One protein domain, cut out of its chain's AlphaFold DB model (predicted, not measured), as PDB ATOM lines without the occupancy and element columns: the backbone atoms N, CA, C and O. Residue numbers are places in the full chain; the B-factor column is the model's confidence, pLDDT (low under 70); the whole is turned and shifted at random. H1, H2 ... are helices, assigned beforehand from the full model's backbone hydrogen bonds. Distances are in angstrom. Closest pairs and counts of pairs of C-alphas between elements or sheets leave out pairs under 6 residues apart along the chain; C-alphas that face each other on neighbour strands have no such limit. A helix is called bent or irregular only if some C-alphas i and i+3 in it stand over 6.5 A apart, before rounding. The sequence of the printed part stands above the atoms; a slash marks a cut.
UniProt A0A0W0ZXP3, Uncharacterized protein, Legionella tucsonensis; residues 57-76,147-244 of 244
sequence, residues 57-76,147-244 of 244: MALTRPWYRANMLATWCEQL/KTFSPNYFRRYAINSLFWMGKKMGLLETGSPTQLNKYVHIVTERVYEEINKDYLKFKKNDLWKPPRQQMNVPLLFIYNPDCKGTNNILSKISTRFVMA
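What this domain is: This is residues 57 to 76 and 147 to 244 of the 244 residues of an uncharacterized protein of Legionella tucsonensis (UniProt A0A0W0ZXP3). Two long helices, H1 and H2, run side by side in opposite directions, with H2 in the middle of the domain. H3 and H4 pack on one side of H2, the short H5 packs on H1 and H2 on another side, and H6 crosses the end of H2. The printed part has 118 residues with six named helices, H1 to H6 in chain order, and no named strand: all helix, the helices mostly crossed. It is compact, with a radius of gyration of the C-alphas of 14.3 A and spans of 48 by 32 by 27 A.

Where its parts are: H1, residues 57 to 75, begins at C-alpha 57 (67.383, 161.334, 57.860) and is 25.4 A long; it has a kink of 28 degrees near residue 64 and is irregular, C-alphas 59 and 62 being 7.5 A apart. H2, residues 151 to 168, is 26.1 A long. H3 is residues 179 to 188, H4 192 to 203 and H5 217 to 222. H6, residues 228 to 241, is 20.4 A long and ends at C-alpha 241 (86.747, 162.634, 52.002).

How they stand to each other: H1 and H2 touch at a shallow tilt of 9 degrees, opposite ways, closest at the C-alphas of Ala 70 and Pro 151, 4.0 A. H2, the hub, forms a helical hairpin with H3, C-alphas of Gly 166 and Leu 180 closest at 5.8 A. H4 touches H2 about perpendicular, at 87 degrees, closest at C-alphas 156 and 198, 5.7 A. H5 touches H1, C-alphas 62 and 222 closest at 4.9 A. H6 touches H2 with residues 234 to 238 alone, C-alphas 168 and 234 closest at 6.5 A. H4 and H6 are apart. Every O i to N i+4 pair is within hydrogen-bond range in H2, H3 and H5, against 13 of 15 in H1, 7 of 8 in H4 and 8 of 10 in H6.

The domain as a whole: The farthest C-alphas, of Leu 76 and Met 243, are 49.0 A apart. Residues 77 to 146 are not printed; C-alphas 76 and 147 are 16.4 A apart. The link H4 to H5 is long. Residue 76 and residues 147 to 149, 201 to 221 and 239 to 244 have pLDDT under 70.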
ATOM      1  N   MET A  57      68.174 162.204  56.992       81.19
ATOM      2  CA  MET A  57      67.383 161.334  57.860       81.19
ATOM      3  C   MET A  57      68.203 160.194  58.458       81.19
ATOM      4  O   MET A  57      68.004 159.859  59.618       81.19
ATOM      5  N   ALA A  58      69.095 159.553  57.698       82.75
ATOM      6  CA  ALA A  58      69.941 158.494  58.239       82.75
ATOM      7  C   ALA A  58      70.919 159.024  59.301       82.75
ATOM      8  O   ALA A  58      71.123 158.353  60.313       82.75
ATOM      9  N   LEU A  59      71.476 160.221  59.090       88.19
ATOM     10  CA  LEU A  59      72.439 160.866  59.985       88.19
ATOM     11  C   LEU A  59      71.804 161.348  61.300       88.19
ATOM     12  O   LEU A  59      72.412 161.212  62.359       88.19
ATOM     13  N   THR A  60      70.562 161.835  61.269       87.81
ATOM     14  CA  THR A  60      69.866 162.352  62.464       87.81
ATOM     15  C   THR A  60      69.095 161.281  63.245       87.81
ATOM     16  O   THR A  60      68.816 161.441  64.438       87.81
ATOM     17  N   ARG A  61      68.777 160.149  62.602       84.19
ATOM     18  CA  ARG A  61      67.905 159.086  63.133       84.19
ATOM     19  C   ARG A  61      68.245 158.589  64.540       84.19
ATOM     20  O   ARG A  61      67.292 158.428  65.306       84.19
ATOM     21  N   PRO A  62      69.514 158.342  64.925       87.31
ATOM     22  CA  PRO A  62      69.807 157.853  66.271       87.31
ATOM     23  C   PRO A  62      69.319 158.804  67.364       87.31
ATOM     24  O   PRO A  62      68.703 158.369  68.334       87.31
ATOM     25  N   TRP A  63      69.535 160.109  67.190       88.88
ATOM     26  CA  TRP A  63      69.108 161.109  68.167       88.88
ATOM     27  C   TRP A  63      67.590 161.194  68.268       88.88
ATOM     28  O   TRP A  63      67.034 161.140  69.365       88.88
ATOM     29  N   TYR A  64      66.915 161.242  67.119       83.94
ATOM     30  CA  TYR A  64      65.460 161.292  67.063       83.94
ATOM     31  C   TYR A  64      64.820 160.078  67.754       83.94
ATOM     32  O   TYR A  64      63.985 160.228  68.644       83.94
ATOM     33  N   ARG A  65      65.278 158.864  67.421       80.06
ATOM     34  CA  ARG A  65      64.769 157.621  68.019       80.06
ATOM     35  C   ARG A  65      65.048 157.531  69.519       80.06
ATOM     36  O   ARG A  65      64.187 157.076  70.268       80.06
ATOM     37  N   ALA A  66      66.216 157.986  69.969       82.75
ATOM     38  CA  ALA A  66      66.530 158.038  71.391       82.75
ATOM     39  C   ALA A  66      65.644 159.029  72.149       82.75
ATOM     40  O   ALA A  66      65.207 158.706  73.249       82.75
ATOM     41  N   ASN A  67      65.345 160.196  71.571       81.50
ATOM     42  CA  ASN A  67      64.427 161.152  72.183       81.50
ATOM     43  C   ASN A  67      62.994 160.632  72.221       81.50
ATOM     44  O   ASN A  67      62.354 160.784  73.251       81.50
ATOM     45  N   MET A  68      62.516 159.952  71.176       77.00
ATOM     46  CA  MET A  68      61.206 159.291  71.226       77.00
ATOM     47  C   MET A  68      61.127 158.290  72.382       77.00
ATOM     48  O   MET A  68      60.200 158.356  73.181       77.00
ATOM     49  N   LEU A  69      62.123 157.405  72.514       74.06
ATOM     50  CA  LEU A  69      62.176 156.449  73.623       74.06
ATOM     51  C   LEU A  69      62.285 157.147  74.979       74.06
ATOM     52  O   LEU A  69      61.648 156.719  75.934       74.06
ATOM     53  N   ALA A  70      63.086 158.207  75.074       77.50
ATOM     54  CA  ALA A  70      63.275 158.965  76.302       77.50
ATOM     55  C   ALA A  70      61.978 159.657  76.743       77.50
ATOM     56  O   ALA A  70      61.558 159.447  77.876       77.50
ATOM     57  N   THR A  71      61.322 160.390  75.841       75.50
ATOM     58  CA  THR A  71      60.032 161.050  76.081       75.50
ATOM     59  C   THR A  71      58.960 160.037  76.452       75.50
ATOM     60  O   THR A  71      58.237 160.237  77.420       75.50
ATOM     61  N   TRP A  72      58.895 158.919  75.727       72.25
ATOM     62  CA  TRP A  72      57.980 157.834  76.055       72.25
ATOM     63  C   TRP A  72      58.243 157.317  77.475       72.25
ATOM     64  O   TRP A  72      57.352 157.338  78.311       72.25
ATOM     65  N   CYS A  73      59.490 156.988  77.824       71.31
ATOM     66  CA  CYS A  73      59.835 156.541  79.178       71.31
ATOM     67  C   CYS A  73      59.552 157.581  80.274       71.31
ATOM     68  O   CYS A  73      59.301 157.196  81.413       71.31
ATOM     69  N   GLU A  74      59.629 158.875  79.962       73.19
ATOM     70  CA  GLU A  74      59.325 159.975  80.889       73.19
ATOM     71  C   GLU A  74      57.815 160.124  81.143       73.19
ATOM     72  O   GLU A  74      57.428 160.629  82.194       73.19
ATOM     73  N   GLN A  75      56.968 159.678  80.210       70.62
ATOM     74  CA  GLN A  75      55.512 159.863  80.245       70.62
ATOM     75  C   GLN A  75      54.733 158.653  80.776       70.62
ATOM     76  O   GLN A  75      53.545 158.779  81.067       70.62
ATOM     77  N   LEU A  76      55.366 157.484  80.895       65.00
ATOM     78  CA  LEU A  76      54.653 156.236  81.158       65.00
ATOM     79  C   LEU A  76      54.492 155.862  82.634       65.00
ATOM     80  O   LEU A  76      55.430 155.930  83.432       65.00
ATOM     81  N   LYS A 147      69.350 153.734  86.819       50.41
ATOM     82  CA  LYS A 147      69.720 152.381  86.330       50.41
ATOM     83  C   LYS A 147      69.862 152.280  84.795       50.41
ATOM     84  O   LYS A 147      69.678 153.262  84.074       50.41
ATOM     85  N   THR A 148      70.220 151.075  84.328       55.03
ATOM     86  CA  THR A 148      70.656 150.652  82.979       55.03
ATOM     87  C   THR A 148      69.777 151.114  81.810       55.03
ATOM     88  O   THR A 148      70.285 151.200  80.701       55.03
ATOM     89  N   PHE A 149      68.506 151.474  82.033       61.06
ATOM     90  CA  PHE A 149      67.609 152.025  81.009       61.06
ATOM     91  C   PHE A 149      66.838 153.229  81.563       61.06
ATOM     92  O   PHE A 149      65.760 153.100  82.134       61.06
ATOM     93  N   SER A 150      67.432 154.414  81.427       71.31
ATOM     94  CA  SER A 150      66.813 155.706  81.754       71.31
ATOM     95  C   SER A 150      66.727 156.587  80.501       71.31
ATOM     96  O   SER A 150      67.498 156.372  79.562       71.31
ATOM     97  N   PRO A 151      65.874 157.624  80.478       78.44
ATOM     98  CA  PRO A 151      65.813 158.582  79.366       78.44
ATOM     99  C   PRO A 151      67.197 159.140  78.985       78.44
ATOM    100  O   PRO A 151      67.600 159.164  77.821       78.44
ATOM    101  N   ASN A 152      67.999 159.468  80.002       79.31
ATOM    102  CA  ASN A 152      69.374 159.926  79.826       79.31
ATOM    103  C   ASN A 152      70.322 158.840  79.298       79.31
ATOM    104  O   ASN A 152      71.296 159.165  78.625       79.31
ATOM    105  N   TYR A 153      70.071 157.562  79.583       78.12
ATOM    106  CA  TYR A 153      70.858 156.467  79.018       78.12
ATOM    107  C   TYR A 153      70.683 156.381  77.496       78.12
ATOM    108  O   TYR A 153      71.683 156.322  76.782       78.12
ATOM    109  N   PHE A 154      69.446 156.471  76.991       78.00
ATOM    110  CA  PHE A 154      69.169 156.444  75.549       78.00
ATOM    111  C   PHE A 154      69.804 157.623  74.810       78.00
ATOM    112  O   PHE A 154      70.489 157.423  73.808       78.00
ATOM    113  N   ARG A 155      69.650 158.843  75.341       85.50
ATOM    114  CA  ARG A 155      70.258 160.058  74.767       85.50
ATOM    115  C   ARG A 155      71.788 159.950  74.710       85.50
ATOM    116  O   ARG A 155      72.397 160.266  73.691       85.50
ATOM    117  N   ARG A 156      72.428 159.436  75.767       84.94
ATOM    118  CA  ARG A 156      73.885 159.215  75.772       84.94
ATOM    119  C   ARG A 156      74.331 158.133  74.789       84.94
ATOM    120  O   ARG A 156      75.359 158.305  74.138       84.94
ATOM    121  N   TYR A 157      73.567 157.046  74.663       81.94
ATOM    122  CA  TYR A 157      73.851 156.006  73.674       81.94
ATOM    123  C   TYR A 157      73.792 156.569  72.249       81.94
ATOM    124  O   TYR A 157      74.719 156.344  71.478       81.94
ATOM    125  N   ALA A 158      72.776 157.380  71.929       86.81
ATOM    126  CA  ALA A 158      72.684 158.050  70.634       86.81
ATOM    127  C   ALA A 158      73.886 158.960  70.353       86.81
ATOM    128  O   ALA A 158      74.429 158.896  69.255       86.81
ATOM    129  N   ILE A 159      74.354 159.746  71.332       89.25
ATOM    130  CA  ILE A 159      75.579 160.551  71.179       89.25
ATOM    131  C   ILE A 159      76.762 159.658  70.797       89.25
ATOM    132  O   ILE A 159      77.468 159.949  69.835       89.25
ATOM    133  N   ASN A 160      76.951 158.536  71.492       85.62
ATOM    134  CA  ASN A 160      78.023 157.597  71.170       85.62
ATOM    135  C   ASN A 160      77.884 157.005  69.751       85.62
ATOM    136  O   ASN A 160      78.870 156.923  69.017       85.62
ATOM    137  N   SER A 161      76.666 156.647  69.331       86.88
ATOM    138  CA  SER A 161      76.384 156.194  67.961       86.88
ATOM    139  C   SER A 161      76.703 157.267  66.919       86.88
ATOM    140  O   SER A 161      77.290 156.953  65.886       86.88
ATOM    141  N   LEU A 162      76.382 158.536  67.190       91.31
ATOM    142  CA  LEU A 162      76.701 159.652  66.300       91.31
ATOM    143  C   LEU A 162      78.216 159.846  66.167       91.31
ATOM    144  O   LEU A 162      78.705 159.985  65.050       91.31
ATOM    145  N   PHE A 163      78.982 159.762  67.257       89.19
ATOM    146  CA  PHE A 163      80.447 159.773  67.165       89.19
ATOM    147  C   PHE A 163      80.974 158.641  66.282       89.19
ATOM    148  O   PHE A 163      81.831 158.870  65.431       89.19
ATOM    149  N   TRP A 164      80.451 157.424  66.448       87.75
ATOM    150  CA  TRP A 164      80.840 156.292  65.608       87.75
ATOM    151  C   TRP A 164      80.518 156.534  64.128       87.75
ATOM    152  O   TRP A 164      81.368 156.312  63.266       87.75
ATOM    153  N   MET A 165      79.316 157.035  63.828       90.88
ATOM    154  CA  MET A 165      78.904 157.363  62.460       90.88
ATOM    155  C   MET A 165      79.793 158.448  61.860       90.88
ATOM    156  O   MET A 165      80.257 158.293  60.734       90.88
ATOM    157  N   GLY A 166      80.093 159.500  62.623       90.50
ATOM    158  CA  GLY A 166      81.006 160.563  62.221       90.50
ATOM    159  C   GLY A 166      82.397 160.041  61.868       90.50
ATOM    160  O   GLY A 166      82.921 160.369  60.806       90.50
ATOM    161  N   LYS A 167      82.962 159.148  62.693       89.00
ATOM    162  CA  LYS A 167      84.251 158.500  62.399       89.00
ATOM    163  C   LYS A 167      84.187 157.681  61.120       89.00
ATOM    164  O   LYS A 167      85.097 157.745  60.302       89.00
ATOM    165  N   LYS A 168      83.098 156.935  60.925       88.25
ATOM    166  CA  LYS A 168      82.889 156.136  59.713       88.25
ATOM    167  C   LYS A 168      82.752 156.998  58.456       88.25
ATOM    168  O   LYS A 168      83.149 156.553  57.388       88.25
ATOM    169  N   MET A 169      82.237 158.219  58.580       90.31
ATOM    170  CA  MET A 169      82.217 159.208  57.497       90.31
ATOM    171  C   MET A 169      83.579 159.874  57.249       90.31
ATOM    172  O   MET A 169      83.715 160.560  56.245       90.31
ATOM    173  N   GLY A 170      84.579 159.673  58.114       88.25
ATOM    174  CA  GLY A 170      85.907 160.290  57.993       88.25
ATOM    175  C   GLY A 170      86.067 161.630  58.720       88.25
ATOM    176  O   GLY A 170      87.052 162.323  58.489       88.25
ATOM    177  N   LEU A 171      85.135 162.006  59.605       89.88
ATOM    178  CA  LEU A 171      85.238 163.257  60.360       89.88
ATOM    179  C   LEU A 171      86.404 163.229  61.355       89.88
ATOM    180  O   LEU A 171      86.579 162.263  62.103       89.88
ATOM    181  N   LEU A 172      87.161 164.324  61.400       85.69
ATOM    182  CA  LEU A 172      88.379 164.430  62.198       85.69
ATOM    183  C   LEU A 172      88.107 164.651  63.700       85.69
ATOM    184  O   LEU A 172      87.208 165.404  64.096       85.69
ATOM    185  N   GLU A 173      88.948 164.034  64.541       81.94
ATOM    186  CA  GLU A 173      89.019 164.236  66.005       81.94
ATOM    187  C   GLU A 173      89.921 165.413  66.420       81.94
ATOM    188  O   GLU A 173      90.131 165.645  67.609       81.94
ATOM    189  N   THR A 174      90.458 166.168  65.464       77.19
ATOM    190  CA  THR A 174      91.355 167.305  65.711       77.19
ATOM    191  C   THR A 174      90.622 168.647  65.582       77.19
ATOM    192  O   THR A 174      89.599 168.758  64.901       77.19
ATOM    193  N   GLY A 175      91.132 169.680  66.263       79.12
ATOM    194  CA  GLY A 175      90.559 171.034  66.289       79.12
ATOM    195  C   GLY A 175      89.673 171.334  67.509       79.12
ATOM    196  O   GLY A 175      89.398 170.459  68.327       79.12
ATOM    197  N   SER A 176      89.234 172.591  67.645       79.44
ATOM    198  CA  SER A 176      88.355 173.041  68.737       79.44
ATOM    199  C   SER A 176      87.297 174.039  68.225       79.44
ATOM    200  O   SER A 176      87.664 175.166  67.892       79.44
ATOM    201  N   PRO A 177      86.004 173.655  68.124       84.44
ATOM    202  CA  PRO A 177      85.481 172.292  68.272       84.44
ATOM    203  C   PRO A 177      85.877 171.394  67.083       84.44
ATOM    204  O   PRO A 177      85.976 171.859  65.945       84.44
ATOM    205  N   THR A 178      86.086 170.098  67.343       89.25
ATOM    206  CA  THR A 178      86.389 169.080  66.315       89.25
ATOM    207  C   THR A 178      85.241 168.937  65.310       89.25
ATOM    208  O   THR A 178      84.093 169.265  65.618       89.25
ATOM    209  N   GLN A 179      85.509 168.401  64.115       91.12
ATOM    210  CA  GLN A 179      84.449 168.121  63.133       91.12
ATOM    211  C   GLN A 179      83.411 167.128  63.671       91.12
ATOM    212  O   GLN A 179      82.216 167.298  63.441       91.12
ATOM    213  N   LEU A 180      83.851 166.137  64.450       90.19
ATOM    214  CA  LEU A 180      82.953 165.213  65.145       90.19
ATOM    215  C   LEU A 180      82.042 165.926  66.148       90.19
ATOM    216  O   LEU A 180      80.841 165.672  66.166       90.19
ATOM    217  N   ASN A 181      82.584 166.853  66.940       90.81
ATOM    218  CA  ASN A 181      81.782 167.631  67.881       90.81
ATOM    219  C   ASN A 181      80.792 168.543  67.159       90.81
ATOM    220  O   ASN A 181      79.644 168.637  67.584       90.81
ATOM    221  N   LYS A 182      81.201 169.168  66.048       93.75
ATOM    222  CA  LYS A 182      80.299 169.956  65.197       93.75
ATOM    223  C   LYS A 182      79.160 169.099  64.649       93.75
ATOM    224  O   LYS A 182      78.014 169.511  64.755       93.75
ATOM    225  N   TYR A 183      79.451 167.895  64.152       94.62
ATOM    226  CA  TYR A 183      78.430 166.957  63.675       94.62
ATOM    227  C   TYR A 183      77.407 166.620  64.762       94.62
ATOM    228  O   TYR A 183      76.205 166.765  64.555       94.62
ATOM    229  N   VAL A 184      77.879 166.206  65.940       92.94
ATOM    230  CA  VAL A 184      76.984 165.848  67.048       92.94
ATOM    231  C   VAL A 184      76.190 167.068  67.520       92.94
ATOM    232  O   VAL A 184      75.006 166.939  67.812       92.94
ATOM    233  N   HIS A 185      76.794 168.254  67.554       93.94
ATOM    234  CA  HIS A 185      76.095 169.488  67.900       93.94
ATOM    235  C   HIS A 185      74.985 169.822  66.904       93.94
ATOM    236  O   HIS A 185      73.860 170.026  67.334       93.94
ATOM    237  N   ILE A 186      75.255 169.782  65.598       93.50
ATOM    238  CA  ILE A 186      74.247 170.039  64.555       93.50
ATOM    239  C   ILE A 186      73.059 169.075  64.686       93.50
ATOM    240  O   ILE A 186      71.905 169.473  64.566       93.50
ATOM    241  N   VAL A 187      73.325 167.795  64.969       90.44
ATOM    242  CA  VAL A 187      72.264 166.783  65.100       90.44
ATOM    243  C   VAL A 187      71.476 166.915  66.408       90.44
ATOM    244  O   VAL A 187      70.299 166.557  66.448       90.44
ATOM    245  N   THR A 188      72.116 167.355  67.495       90.19
ATOM    246  CA  THR A 188      71.526 167.289  68.846       90.19
ATOM    247  C   THR A 188      71.150 168.634  69.456       90.19
ATOM    248  O   THR A 188      70.450 168.645  70.464       90.19
ATOM    249  N   GLU A 189      71.650 169.735  68.893       89.12
ATOM    250  CA  GLU A 189      71.623 171.108  69.421       89.12
ATOM    251  C   GLU A 189      72.233 171.262  70.832       89.12
ATOM    252  O   GLU A 189      72.118 172.307  71.470       89.12
ATOM    253  N   ARG A 190      72.926 170.234  71.346       88.56
ATOM    254  CA  ARG A 190      73.514 170.252  72.694       88.56
ATOM    255  C   ARG A 190      74.835 171.002  72.736       88.56
ATOM    256  O   ARG A 190      75.636 170.916  71.810       88.56
ATOM    257  N   VAL A 191      75.110 171.672  73.853       89.56
ATOM    258  CA  VAL A 191      76.390 172.360  74.078       89.56
ATOM    259  C   VAL A 191      77.571 171.379  74.093       89.56
ATOM    260  O   VAL A 191      77.448 170.227  74.528       89.56
ATOM    261  N   TYR A 192      78.731 171.827  73.610       87.19
ATOM    262  CA  TYR A 192      79.893 170.962  73.384       87.19
ATOM    263  C   TYR A 192      80.417 170.302  74.668       87.19
ATOM    264  O   TYR A 192      80.837 169.143  74.639       87.19
ATOM    265  N   GLU A 193      80.375 170.995  75.805       86.31
ATOM    266  CA  GLU A 193      80.814 170.471  77.102       86.31
ATOM    267  C   GLU A 193      79.994 169.244  77.517       86.31
ATOM    268  O   GLU A 193      80.541 168.242  77.991       86.31
ATOM    269  N   GLU A 194      78.679 169.291  77.300       86.00
ATOM    270  CA  GLU A 194      77.776 168.188  77.612       86.00
ATOM    271  C   GLU A 194      77.975 166.996  76.680       86.00
ATOM    272  O   GLU A 194      78.009 165.854  77.150       86.00
ATOM    273  N   ILE A 195      78.158 167.259  75.381       85.12
ATOM    274  CA  ILE A 195      78.466 166.235  74.376       85.12
ATOM    275  C   ILE A 195      79.732 165.474  74.783       85.12
ATOM    276  O   ILE A 195      79.718 164.244  74.858       85.12
ATOM    277  N   ASN A 196      80.807 166.195  75.113       82.69
ATOM    278  CA  ASN A 196      82.076 165.593  75.518       82.69
ATOM    279  C   ASN A 196      81.933 164.783  76.816       82.69
ATOM    280  O   ASN A 196      82.432 163.659  76.908       82.69
ATOM    281  N   LYS A 197      81.216 165.314  77.815       83.69
ATOM    282  CA  LYS A 197      80.960 164.616  79.085       83.69
ATOM    283  C   LYS A 197      80.205 163.305  78.878       83.69
ATOM    284  O   LYS A 197      80.520 162.307  79.529       83.69
ATOM    285  N   ASP A 198      79.205 163.297  78.003       79.50
ATOM    286  CA  ASP A 198      78.413 162.107  77.708       79.50
ATOM    287  C   ASP A 198      79.178 161.105  76.830       79.50
ATOM    288  O   ASP A 198      79.124 159.904  77.102       79.50
ATOM    289  N   TYR A 199      79.976 161.577  75.868       76.56
ATOM    290  CA  TYR A 199      80.866 160.729  75.074       76.56
ATOM    291  C   TYR A 199      81.926 160.030  75.935       76.56
ATOM    292  O   TYR A 199      82.095 158.815  75.844       76.56
ATOM    293  N   LEU A 200      82.593 160.750  76.845       75.88
ATOM    294  CA  LEU A 200      83.624 160.186  77.728       75.88
ATOM    295  C   LEU A 200      83.095 159.080  78.652       75.88
ATOM    296  O   LEU A 200      83.839 158.157  78.992       75.88
ATOM    297  N   LYS A 201      81.813 159.134  79.034       68.38
ATOM    298  CA  LYS A 201      81.169 158.067  79.819       68.38
ATOM    299  C   LYS A 201      81.057 156.751  79.048       68.38
ATOM    300  O   LYS A 201      81.108 155.700  79.676       68.38
ATOM    301  N   PHE A 202      80.924 156.804  77.722       61.97
ATOM    302  CA  PHE A 202      80.846 155.622  76.860       61.97
ATOM    303  C   PHE A 202      82.198 155.227  76.253       61.97
ATOM    304  O   PHE A 202      82.440 154.039  76.082       61.97
ATOM    305  N   LYS A 203      83.114 156.177  76.014       60.06
ATOM    306  CA  LYS A 203      84.466 155.920  75.479       60.06
ATOM    307  C   LYS A 203      85.296 154.975  76.360       60.06
ATOM    308  O   LYS A 203      86.114 154.232  75.839       60.06
ATOM    309  N   LYS A 204      85.076 154.966  77.683       51.38
ATOM    310  CA  LYS A 204      85.721 153.997  78.595       51.38
ATOM    311  C   LYS A 204      85.251 152.546  78.391       51.38
ATOM    312  O   LYS A 204      85.951 151.636  78.813       51.38
ATOM    313  N   ASN A 205      84.111 152.341  77.734       47.00
ATOM    314  CA  ASN A 205      83.554 151.037  77.378       47.00
ATOM    315  C   ASN A 205      83.662 150.841  75.864       47.00
ATOM    316  O   ASN A 205      82.641 150.735  75.177       47.00
ATOM    317  N   ASP A 206      84.906 150.883  75.377       42.22
ATOM    318  CA  ASP A 206      85.310 150.712  73.983       42.22
ATOM    319  C   ASP A 206      84.388 149.708  73.288       42.22
ATOM    320  O   ASP A 206      84.346 148.547  73.687       42.22
ATOM    321  N   LEU A 207      83.558 150.220  72.368       45.31
ATOM    322  CA  LEU A 207      82.511 149.505  71.633       45.31
ATOM    323  C   LEU A 207      82.094 148.190  72.307       45.31
ATOM    324  O   LEU A 207      82.542 147.112  71.914       45.31
ATOM    325  N   TRP A 208      81.152 148.259  73.254       40.88
ATOM    326  CA  TRP A 208      80.243 147.131  73.426       40.88
ATOM    327  C   TRP A 208      79.580 146.945  72.051       40.88
ATOM    328  O   TRP A 208      78.627 147.641  71.702       40.88
ATOM    329  N   LYS A 209      80.177 146.093  71.211       43.91
ATOM    330  CA  LYS A 209      79.489 145.261  70.238       43.91
ATOM    331  C   LYS A 209      78.923 144.144  71.102       43.91
ATOM    332  O   LYS A 209      79.615 143.142  71.283       43.91
ATOM    333  N   PRO A 210      77.733 144.293  71.706       41.72
ATOM    334  CA  PRO A 210      77.040 143.098  72.126       41.72
ATOM    335  C   PRO A 210      77.060 142.140  70.937       41.72
ATOM    336  O   PRO A 210      76.751 142.567  69.818       41.72
ATOM    337  N   PRO A 211      77.441 140.874  71.132       41.94
ATOM    338  CA  PRO A 211      77.100 139.828  70.183       41.94
ATOM    339  C   PRO A 211      75.647 140.030  69.723       41.94
ATOM    340  O   PRO A 211      74.822 140.437  70.541       41.94
ATOM    341  N   ARG A 212      75.289 139.743  68.462       45.03
ATOM    342  CA  ARG A 212      73.882 139.835  67.991       45.03
ATOM    343  C   ARG A 212      72.881 139.188  68.963       45.03
ATOM    344  O   ARG A 212      71.758 139.647  69.092       45.03
ATOM    345  N   GLN A 213      73.334 138.159  69.676       42.53
ATOM    346  CA  GLN A 213      72.595 137.380  70.670       42.53
ATOM    347  C   GLN A 213      72.444 138.064  72.052       42.53
ATOM    348  O   GLN A 213      71.654 137.605  72.867       42.53
ATOM    349  N   GLN A 214      73.185 139.141  72.333       43.16
ATOM    350  CA  GLN A 214      73.154 139.932  73.579       43.16
ATOM    351  C   GLN A 214      72.764 141.403  73.347       43.16
ATOM    352  O   GLN A 214      72.800 142.216  74.273       43.16
ATOM    353  N   MET A 215      72.422 141.780  72.112       50.56
ATOM    354  CA  MET A 215      71.967 143.130  71.797       50.56
ATOM    355  C   MET A 215      70.642 143.392  72.511       50.56
ATOM    356  O   MET A 215      69.613 142.824  72.160       50.56
ATOM    357  N   ASN A 216      70.661 144.276  73.510       55.75
ATOM    358  CA  ASN A 216      69.439 144.828  74.084       55.75
ATOM    359  C   ASN A 216      68.632 145.480  72.953       55.75
ATOM    360  O   ASN A 216      69.017 146.537  72.453       55.75
ATOM    361  N   VAL A 217      67.515 144.857  72.568       60.50
ATOM    362  CA  VAL A 217      66.652 145.275  71.448       60.50
ATOM    363  C   VAL A 217      66.293 146.779  71.460       60.50
ATOM    364  O   VAL A 217      66.290 147.388  70.389       60.50
ATOM    365  N   PRO A 218      66.115 147.458  72.617       61.03
ATOM    366  CA  PRO A 218      65.888 148.909  72.643       61.03
ATOM    367  C   PRO A 218      67.028 149.752  72.053       61.03
ATOM    368  O   PRO A 218      66.787 150.816  71.489       61.03
ATOM    369  N   LEU A 219      68.279 149.304  72.175       68.50
ATOM    370  CA  LEU A 219      69.429 150.032  71.631       68.50
ATOM    371  C   LEU A 219      69.558 149.839  70.120       68.50
ATOM    372  O   LEU A 219      69.935 150.779  69.428       68.50
ATOM    373  N   LEU A 220      69.169 148.668  69.605       69.88
ATOM    374  CA  LEU A 220      69.085 148.412  68.166       69.88
ATOM    375  C   LEU A 220      68.049 149.295  67.475       69.88
ATOM    376  O   LEU A 220      68.276 149.737  66.346       69.88
ATOM    377  N   PHE A 221      66.954 149.612  68.170       69.88
ATOM    378  CA  PHE A 221      66.006 150.610  67.693       69.88
ATOM    379  C   PHE A 221      66.697 151.965  67.496       69.88
ATOM    380  O   PHE A 221      66.558 152.563  66.430       69.88
ATOM    381  N   ILE A 222      67.485 152.430  68.473       73.06
ATOM    382  CA  ILE A 222      68.228 153.697  68.371       73.06
ATOM    383  C   ILE A 222      69.241 153.630  67.228       73.06
ATOM    384  O   ILE A 222      69.247 154.492  66.348       73.06
ATOM    385  N   TYR A 223      70.088 152.603  67.223       80.62
ATOM    386  CA  TYR A 223      71.126 152.441  66.223       80.62
ATOM    387  C   TYR A 223      71.521 150.974  66.026       80.62
ATOM    388  O   TYR A 223      71.962 150.302  66.956       80.62
ATOM    389  N   ASN A 224      71.440 150.511  64.777       79.56
ATOM    390  CA  ASN A 224      71.932 149.202  64.367       79.56
ATOM    391  C   ASN A 224      73.190 149.363  63.484       79.56
ATOM    392  O   ASN A 224      73.058 149.787  62.327       79.56
ATOM    393  N   PRO A 225      74.392 149.005  63.977       75.94
ATOM    394  CA  PRO A 225      75.632 149.109  63.205       75.94
ATOM    395  C   PRO A 225      75.698 148.141  62.015       75.94
ATOM    396  O   PRO A 225      76.491 148.366  61.102       75.94
ATOM    397  N   ASP A 226      74.861 147.101  61.982       77.94
ATOM    398  CA  ASP A 226      74.796 146.122  60.890       77.94
ATOM    399  C   ASP A 226      73.809 146.535  59.782       77.94
ATOM    400  O   ASP A 226      73.686 145.843  58.767       77.94
ATOM    401  N   CYS A 227      73.098 147.660  59.934       79.50
ATOM    402  CA  CYS A 227      72.127 148.119  58.942       79.50
ATOM    403  C   CYS A 227      72.820 148.457  57.611       79.50
ATOM    404  O   CYS A 227      73.493 149.485  57.486       79.50
ATOM    405  N   LYS A 228      72.624 147.607  56.592       77.19
ATOM    406  CA  LYS A 228      73.223 147.770  55.253       77.19
ATOM    407  C   LYS A 228      72.885 149.127  54.631       77.19
ATOM    408  O   LYS A 228      73.779 149.779  54.107       77.19
ATOM    409  N   GLY A 229      71.634 149.581  54.742       78.06
ATOM    410  CA  GLY A 229      71.197 150.875  54.203       78.06
ATOM    411  C   GLY A 229      71.965 152.053  54.805       78.06
ATOM    412  O   GLY A 229      72.574 152.833  54.075       78.06
ATOM    413  N   THR A 230      72.018 152.133  56.139       81.81
ATOM    414  CA  THR A 230      72.791 153.168  56.843       81.81
ATOM    415  C   THR A 230      74.275 153.078  56.500       81.81
ATOM    416  O   THR A 230      74.900 154.087  56.193       81.81
ATOM    417  N   ASN A 231      74.847 151.874  56.487       84.50
ATOM    418  CA  ASN A 231      76.257 151.679  56.165       84.50
ATOM    419  C   ASN A 231      76.607 152.099  54.734       84.50
ATOM    420  O   ASN A 231      77.643 152.724  54.540       84.50
ATOM    421  N   ASN A 232      75.739 151.823  53.760       85.88
ATOM    422  CA  ASN A 232      75.924 152.263  52.379       85.88
ATOM    423  C   ASN A 232      75.932 153.794  52.269       85.88
ATOM    424  O   ASN A 232      76.761 154.346  51.550       85.88
ATOM    425  N   ILE A 233      75.047 154.482  53.000       85.88
ATOM    426  CA  ILE A 233      75.020 155.952  53.059       85.88
ATOM    427  C   ILE A 233      76.323 156.489  53.665       85.88
ATOM    428  O   ILE A 233      76.975 157.335  53.057       85.88
ATOM    429  N   LEU A 234      76.742 155.959  54.821       88.69
ATOM    430  CA  LEU A 234      77.974 156.390  55.493       88.69
ATOM    431  C   LEU A 234      79.209 156.185  54.605       88.69
ATOM    432  O   LEU A 234      80.054 157.074  54.526       88.69
ATOM    433  N   SER A 235      79.291 155.057  53.895       87.06
ATOM    434  CA  SER A 235      80.387 154.782  52.962       87.06
ATOM    435  C   SER A 235      80.404 155.748  51.775       87.06
ATOM    436  O   SER A 235      81.474 156.232  51.425       87.06
ATOM    437  N   LYS A 236      79.243 156.087  51.187       87.19
ATOM    438  CA  LYS A 236      79.153 157.074  50.091       87.19
ATOM    439  C   LYS A 236      79.655 158.459  50.510       87.19
ATOM    440  O   LYS A 236      80.248 159.165  49.697       87.19
ATOM    441  N   ILE A 237      79.412 158.846  51.763       85.12
ATOM    442  CA  ILE A 237      79.932 160.094  52.334       85.12
ATOM    443  C   ILE A 237      81.448 159.971  52.544       85.12
ATOM    444  O   ILE A 237      82.197 160.816  52.067       85.12
ATOM    445  N   SER A 238      81.904 158.880  53.169       80.94
ATOM    446  CA  SER A 238      83.323 158.616  53.448       80.94
ATOM    447  C   SER A 238      84.206 158.644  52.199       80.94
ATOM    448  O   SER A 238      85.247 159.297  52.196       80.94
ATOM    449  N   THR A 239      83.774 158.018  51.100       62.72
ATOM    450  CA  THR A 239      84.541 157.988  49.842       62.72
ATOM    451  C   THR A 239      84.833 159.373  49.266       62.72
ATOM    452  O   THR A 239      85.795 159.524  48.523       62.72
ATOM    453  N   ARG A 240      84.046 160.399  49.619       62.62
ATOM    454  CA  ARG A 240      84.280 161.778  49.164       62.62
ATOM    455  C   ARG A 240      85.397 162.481  49.937       62.62
ATOM    456  O   ARG A 240      86.060 163.328  49.358       62.62
ATOM    457  N   PHE A 241      85.646 162.098  51.191       54.69
ATOM    458  CA  PHE A 241      86.747 162.634  52.002       54.69
ATOM    459  C   PHE A 241      88.114 162.034  51.650       54.69
ATOM    460  O   PHE A 241      89.131 162.597  52.023       54.69
ATOM    461  N   VAL A 242      88.151 160.897  50.949       47.66
ATOM    462  CA  VAL A 242      89.402 160.243  50.516       47.66
ATOM    463  C   VAL A 242      89.879 160.764  49.149       47.66
ATOM    464  O   VAL A 242      91.026 160.543  48.775       47.66
ATOM    465  N   MET A 243      89.014 161.456  48.398       37.50
ATOM    466  CA  MET A 243      89.323 162.018  47.072       37.50
ATOM    467  C   MET A 243      89.477 163.552  47.063       37.50
ATOM    468  O   MET A 243      89.596 164.131  45.984       37.50
ATOM    469  N   ALA A 244      89.456 164.195  48.234       41.38
ATOM    470  CA  ALA A 244      89.720 165.622  48.432       41.38
ATOM    471  C   ALA A 244      91.042 165.800  49.190       41.38
ATOM    472  O   ALA A 244      91.762 166.773  48.878       41.38
TER     473      ALA A 244